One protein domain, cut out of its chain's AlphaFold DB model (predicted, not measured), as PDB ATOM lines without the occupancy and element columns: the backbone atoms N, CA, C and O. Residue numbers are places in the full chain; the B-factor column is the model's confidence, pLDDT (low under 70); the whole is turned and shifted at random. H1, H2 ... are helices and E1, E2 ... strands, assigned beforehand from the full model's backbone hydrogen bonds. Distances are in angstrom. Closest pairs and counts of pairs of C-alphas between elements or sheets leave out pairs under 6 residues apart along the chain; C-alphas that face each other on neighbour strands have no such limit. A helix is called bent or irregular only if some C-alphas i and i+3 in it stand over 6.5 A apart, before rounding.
ATOM      1  N   GLN A   3       1.922 -22.554   4.808       46.75
ATOM      2  CA  GLN A   3       1.410 -22.508   6.190       46.75
ATOM      3  C   GLN A   3       1.798 -23.763   6.995       46.75
ATOM      4  O   GLN A   3       1.262 -24.007   8.070       46.75
ATOM      5  N   ASP A   4       2.740 -24.567   6.502       54.94
ATOM      6  CA  ASP A   4       2.962 -25.915   7.035       54.94
ATOM      7  C   ASP A   4       3.989 -25.970   8.180       54.94
ATOM      8  O   ASP A   4       3.853 -26.783   9.091       54.94
ATOM      9  N   GLY A   5       4.983 -25.073   8.210       54.16
ATOM     10  CA  GLY A   5       6.107 -25.163   9.157       54.16
ATOM     11  C   GLY A   5       5.755 -24.913  10.630       54.16
ATOM     12  O   GLY A   5       6.255 -25.610  11.508       54.16
ATOM     13  N   LYS A   6       4.869 -23.949  10.916       54.88
ATOM     14  CA  LYS A   6       4.515 -23.584  12.300       54.88
ATOM     15  C   LYS A   6       3.628 -24.642  12.966       54.88
ATOM     16  O   LYS A   6       3.856 -25.012  14.112       54.88
ATOM     17  N   ASN A   7       2.696 -25.202  12.195       63.22
ATOM     18  CA  ASN A   7       1.845 -26.302  12.641       63.22
ATOM     19  C   ASN A   7       2.668 -27.569  12.927       63.22
ATOM     20  O   ASN A   7       2.346 -28.307  13.855       63.22
ATOM     21  N   LEU A   8       3.738 -27.818  12.162       74.75
ATOM     22  CA  LEU A   8       4.636 -28.959  12.369       74.75
ATOM     23  C   LEU A   8       5.433 -28.853  13.678       74.75
ATOM     24  O   LEU A   8       5.492 -29.833  14.416       74.75
ATOM     25  N   GLU A   9       6.005 -27.685  13.988       77.31
ATOM     26  CA  GLU A   9       6.769 -27.472  15.229       77.31
ATOM     27  C   GLU A   9       5.870 -27.596  16.469       77.31
ATOM     28  O   GLU A   9       6.179 -28.356  17.388       77.31
ATOM     29  N   GLU A  10       4.711 -26.935  16.470       80.56
ATOM     30  CA  GLU A  10       3.744 -27.012  17.573       80.56
ATOM     31  C   GLU A  10       3.214 -28.443  17.765       80.56
ATOM     32  O   GLU A  10       3.112 -28.929  18.895       80.56
ATOM     33  N   THR A  11       2.950 -29.161  16.667       82.88
ATOM     34  CA  THR A  11       2.541 -30.574  16.709       82.88
ATOM     35  C   THR A  11       3.650 -31.459  17.273       82.88
ATOM     36  O   THR A  11       3.385 -32.334  18.097       82.88
ATOM     37  N   ALA A  12       4.901 -31.234  16.870       81.12
ATOM     38  CA  ALA A  12       6.038 -31.992  17.374       81.12
ATOM     39  C   ALA A  12       6.252 -31.754  18.880       81.12
ATOM     40  O   ALA A  12       6.415 -32.714  19.633       81.12
ATOM     41  N   ILE A  13       6.146 -30.504  19.343       84.31
ATOM     42  CA  ILE A  13       6.196 -30.147  20.770       84.31
ATOM     43  C   ILE A  13       5.066 -30.829  21.550       84.31
ATOM     44  O   ILE A  13       5.307 -31.419  22.608       84.31
ATOM     45  N   ALA A  14       3.835 -30.785  21.035       86.50
ATOM     46  CA  ALA A  14       2.687 -31.425  21.672       86.50
ATOM     47  C   ALA A  14       2.872 -32.945  21.789       86.50
ATOM     48  O   ALA A  14       2.571 -33.537  22.828       86.50
ATOM     49  N   ASN A  15       3.420 -33.571  20.752       84.50
ATOM     50  CA  ASN A  15       3.670 -35.004  20.724       84.50
ATOM     51  C   ASN A  15       4.758 -35.433  21.721       84.50
ATOM     52  O   ASN A  15       4.536 -36.369  22.489       84.50
ATOM     53  N   VAL A  16       5.879 -34.707  21.793       85.06
ATOM     54  CA  VAL A  16       6.951 -34.977  22.771       85.06
ATOM     55  C   VAL A  16       6.455 -34.788  24.209       85.06
ATOM     56  O   VAL A  16       6.813 -35.554  25.103       85.06
ATOM     57  N   ARG A  17       5.579 -33.804  24.458       83.94
ATOM     58  CA  ARG A  17       4.935 -33.629  25.773       83.94
ATOM     59  C   ARG A  17       4.023 -34.791  26.146       83.94
ATOM     60  O   ARG A  17       3.943 -35.132  27.324       83.94
ATOM     61  N   ARG A  18       3.322 -35.354  25.161       86.56
ATOM     62  CA  ARG A  18       2.362 -36.442  25.355       86.56
ATOM     63  C   ARG A  18       3.048 -37.756  25.722       86.56
ATOM     64  O   ARG A  18       2.531 -38.464  26.580       86.56
ATOM     65  N   ASP A  19       4.179 -38.071  25.097       82.38
ATOM     66  CA  ASP A  19       4.951 -39.281  25.389       82.38
ATOM     67  C   ASP A  19       6.447 -39.035  25.182       82.38
ATOM     68  O   ASP A  19       6.957 -39.116  24.070       82.38
ATOM     69  N   LYS A  20       7.169 -38.763  26.270       74.12
ATOM     70  CA  LYS A  20       8.609 -38.469  26.224       74.12
ATOM     71  C   LYS A  20       9.467 -39.681  25.842       74.12
ATOM     72  O   LYS A  20      10.585 -39.499  25.379       74.12
ATOM     73  N   SER A  21       8.982 -40.903  26.067       69.44
ATOM     74  CA  SER A  21       9.719 -42.141  25.764       69.44
ATOM     75  C   SER A  21       9.653 -42.538  24.293       69.44
ATOM     76  O   SER A  21      10.493 -43.302  23.834       69.44
ATOM     77  N   ALA A  22       8.682 -42.015  23.544       74.00
ATOM     78  CA  ALA A  22       8.540 -42.299  22.119       74.00
ATOM     79  C   ALA A  22       9.531 -41.520  21.233       74.00
ATOM     80  O   ALA A  22       9.621 -41.794  20.036       74.00
ATOM     81  N   TYR A  23      10.261 -40.550  21.796       79.62
ATOM     82  CA  TYR A  23      11.138 -39.653  21.046       79.62
ATOM     83  C   TYR A  23      12.575 -39.765  21.537       79.62
ATOM     84  O   TYR A  23      13.044 -38.989  22.368       79.62
ATOM     85  N   GLU A  24      13.275 -40.740  20.975       83.19
ATOM     86  CA  GLU A  24      14.694 -40.975  21.192       83.19
ATOM     87  C   GLU A  24      15.431 -40.899  19.853       83.19
ATOM     88  O   GLU A  24      14.949 -41.381  18.827       83.19
ATOM     89  N   VAL A  25      16.607 -40.282  19.858       77.62
ATOM     90  CA  VAL A  25      17.502 -40.209  18.703       77.62
ATOM     91  C   VAL A  25      18.729 -41.038  19.024       77.62
ATOM     92  O   VAL A  25      19.294 -40.913  20.108       77.62
ATOM     93  N   THR A  26      19.130 -41.899  18.090       80.75
ATOM     94  CA  THR A  26      20.338 -42.712  18.237       80.75
ATOM     95  C   THR A  26      21.375 -42.308  17.203       80.75
ATOM     96  O   THR A  26      21.128 -42.413  16.005       80.75
ATOM     97  N   GLU A  27      22.548 -41.888  17.669       73.38
ATOM     98  CA  GLU A  27      23.687 -41.512  16.835       73.38
ATOM     99  C   GLU A  27      24.964 -42.141  17.401       73.38
ATOM    100  O   GLU A  27      25.192 -42.144  18.609       73.38
ATOM    101  N   GLN A  28      25.785 -42.744  16.532       75.12
ATOM    102  CA  GLN A  28      27.040 -43.418  16.916       75.12
ATOM    103  C   GLN A  28      26.893 -44.424  18.083       75.12
ATOM    104  O   GLN A  28      27.796 -44.586  18.903       75.12
ATOM    105  N   GLY A  29      25.749 -45.114  18.165       81.00
ATOM    106  CA  GLY A  29      25.473 -46.110  19.208       81.00
ATOM    107  C   GLY A  29      25.068 -45.531  20.568       81.00
ATOM    108  O   GLY A  29      24.943 -46.291  21.526       81.00
ATOM    109  N   LYS A  30      24.844 -44.216  20.664       77.88
ATOM    110  CA  LYS A  30      24.276 -43.559  21.845       77.88
ATOM    111  C   LYS A  30      22.855 -43.124  21.569       77.88
ATOM    112  O   LYS A  30      22.579 -42.595  20.499       77.88
ATOM    113  N   THR A  31      21.991 -43.304  22.557       82.94
ATOM    114  CA  THR A  31      20.585 -42.917  22.488       82.94
ATOM    115  C   THR A  31      20.328 -41.772  23.456       82.94
ATOM    116  O   THR A  31      20.654 -41.874  24.638       82.94
ATOM    117  N   VAL A  32      19.745 -40.688  22.948       80.38
ATOM    118  CA  VAL A  32      19.369 -39.499  23.721       80.38
ATOM    119  C   VAL A  32      17.893 -39.191  23.522       80.38
ATOM    120  O   VAL A  32      17.342 -39.424  22.446       80.38
ATOM    121  N   LYS A  33      17.235 -38.655  24.550       83.88
ATOM    122  CA  LYS A  33      15.816 -38.289  24.471       83.88
ATOM    123  C   LYS A  33      15.644 -36.910  23.867       83.88
ATOM    124  O   LYS A  33      16.447 -36.013  24.120       83.88
ATOM    125  N   VAL A  34      14.563 -36.728  23.122       85.44
ATOM    126  CA  VAL A  34      14.080 -35.410  22.717       85.44
ATOM    127  C   VAL A  34      13.209 -34.851  23.837       85.44
ATOM    128  O   VAL A  34      12.300 -35.512  24.337       85.44
ATOM    129  N   ILE A  35      13.474 -33.612  24.223       85.12
ATOM    130  CA  ILE A  35      12.756 -32.872  25.255       85.12
ATOM    131  C   ILE A  35      12.302 -31.516  24.717       85.12
ATOM    132  O   ILE A  35      12.807 -31.013  23.714       85.12
ATOM    133  N   VAL A  36      11.328 -30.926  25.408       86.88
ATOM    134  CA  VAL A  36      10.880 -29.552  25.166       86.88
ATOM    135  C   VAL A  36      11.513 -28.657  26.224       86.88
ATOM    136  O   VAL A  36      11.331 -28.915  27.415       86.88
ATOM    137  N   GLU A  37      12.199 -27.605  25.794       84.62
ATOM    138  CA  GLU A  37      12.690 -26.527  26.657       84.62
ATOM    139  C   GLU A  37      11.987 -25.211  26.297       84.62
ATOM    140  O   GLU A  37      11.327 -25.105  25.260       84.62
ATOM    141  N   GLU A  38      12.069 -24.226  27.183       84.25
ATOM    142  CA  GLU A  38      11.528 -22.888  26.985       84.25
ATOM    143  C   GLU A  38      12.632 -21.857  27.219       84.25
ATOM    144  O   GLU A  38      13.320 -21.907  28.236       84.25
ATOM    145  N   HIS A  39      12.788 -20.931  26.277       79.25
ATOM    146  CA  HIS A  39      13.703 -19.799  26.381       79.25
ATOM    147  C   HIS A  39      12.975 -18.545  25.891       79.25
ATOM    148  O   HIS A  39      12.331 -18.577  24.840       79.25
ATOM    149  N   ASP A  40      12.999 -17.473  26.685       83.56
ATOM    150  CA  ASP A  40      12.264 -16.226  26.422       83.56
ATOM    151  C   ASP A  40      10.777 -16.431  26.063       83.56
ATOM    152  O   ASP A  40      10.213 -15.781  25.181       83.56
ATOM    153  N   GLY A  41      10.121 -17.380  26.740       84.25
ATOM    154  CA  GLY A  41       8.708 -17.708  26.520       84.25
ATOM    155  C   GLY A  41       8.419 -18.437  25.203       84.25
ATOM    156  O   GLY A  41       7.255 -18.688  24.884       84.25
ATOM    157  N   ARG A  42       9.452 -18.807  24.432       81.75
ATOM    158  CA  ARG A  42       9.328 -19.651  23.243       81.75
ATOM    159  C   ARG A  42       9.777 -21.072  23.554       81.75
ATOM    160  O   ARG A  42      10.903 -21.316  23.980       81.75
ATOM    161  N   GLN A  43       8.885 -22.020  23.290       83.56
ATOM    162  CA  GLN A  43       9.171 -23.443  23.435       83.56
ATOM    163  C   GLN A  43       9.858 -23.981  22.188       83.56
ATOM    164  O   GLN A  43       9.525 -23.578  21.073       83.56
ATOM    165  N   TYR A  44      10.798 -24.897  22.383       80.75
ATOM    166  CA  TYR A  44      11.535 -25.538  21.302       80.75
ATOM    167  C   TYR A  44      11.963 -26.955  21.690       80.75
ATOM    168  O   TYR A  44      11.943 -27.341  22.861       80.75
ATOM    169  N   LEU A  45      12.323 -27.747  20.682       83.38
ATOM    170  CA  LEU A  45      12.805 -29.113  20.856       83.38
ATOM    171  C   LEU A  45      14.327 -29.139  20.962       83.38
ATOM    172  O   LEU A  45      15.020 -28.507  20.166       83.38
ATOM    173  N   LYS A  46      14.839 -29.929  21.902       80.69
ATOM    174  CA  LYS A  46      16.266 -30.236  22.029       80.69
ATOM    175  C   LYS A  46      16.474 -31.683  22.440       80.69
ATOM    176  O   LYS A  46      15.545 -32.342  22.893       80.69
TER     177      LYS A  46
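What this domain is: This is residues 3 to 46 of the 64 residues of the protein "DUF3892 domain-containing protein" of Bradyrhizobium septentrionale (UniProt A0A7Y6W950). One long, bent strand, E2, joins two small hairpins placed end to end in a narrow three-stranded sheet, and a single helix, H1, packs across one face of the sheet, mainly at E2 and E3. The other hairpin, of E1 and E2, sticks out at its turn, residues 26 to 31, and the first residues, 3 to 8, stick out as well. The printed part has 44 residues, with one named helix and then three named strands in the order H1, E1, E2, E3; the sheet runs E1, E2, E3, all antiparallel, and the class is mixed, helices and strands. The whole is loose, with a radius of gyration of the C-alphas of 11.7 A, and spans 35 by 23 by 19 A.

Where its parts are: H1 covers residues 4 to 18, beginning with C-alpha 4 at (2.962, -25.915, 7.035) and measuring 21.1 A from first to last C-alpha. E1 follows, residues 24 to 27, 10.0 A long. E2, residues 30 to 39, is the longest strand, 26.4 A, and begins with C-alpha 30 at (24.276, -43.559, 21.845). E3, residues 42 to 46, is 12.7 A long and ends with C-alpha 46 at (16.266, -30.236, 22.029).

How they stand to each other: H1 is on the sheet, at a height over the sheet of 7.2 A, in two layers, a helix on one face of a sheet. It lies only just over E2 and E3, with 3 of its C-alphas falling on each, and runs across the strands, at 68 degrees to E2 on the local plane. The closest C-alphas of H1 and E2 are those of Ile 13 and Val 36, 6.5 A apart; those of H1 and E3 are Ile 13 and Leu 45, 6.7 A apart. In H1 every O i to N i+4 pair is within hydrogen-bond range. The strands form a meander, each the antiparallel neighbour of the one before. Pairing along E2 is staggered: its residues 30 to 33 pair with E1 and its residues 35 to 39 with E3, and E2 bends by 55 degrees at residue 36. In the hairpin of E1 and E2, N 25 and O 32 are 2.8 A apart, within hydrogen-bond range. In the hairpin of E2 and E3, N 35 and O 46 are 2.8 A apart and N 44 and O 37 2.9 A, both within that range. The edge strands E1 and E3 are apart.

The domain as a whole: The C-alphas farthest apart in the domain, those of Gln 3 and Gly 29, are 36.1 A apart. Residues 3 to 8, of which 4 to 8 belong to H1, stand free, and so do residues 26 to 31. Without them the body spans 26 by 18 by 12 A. The printed part has no cut, and the three links are tight. The mean pLDDT of the printed part is 78.2; residues 3 to 7 and residue 21 are under 70.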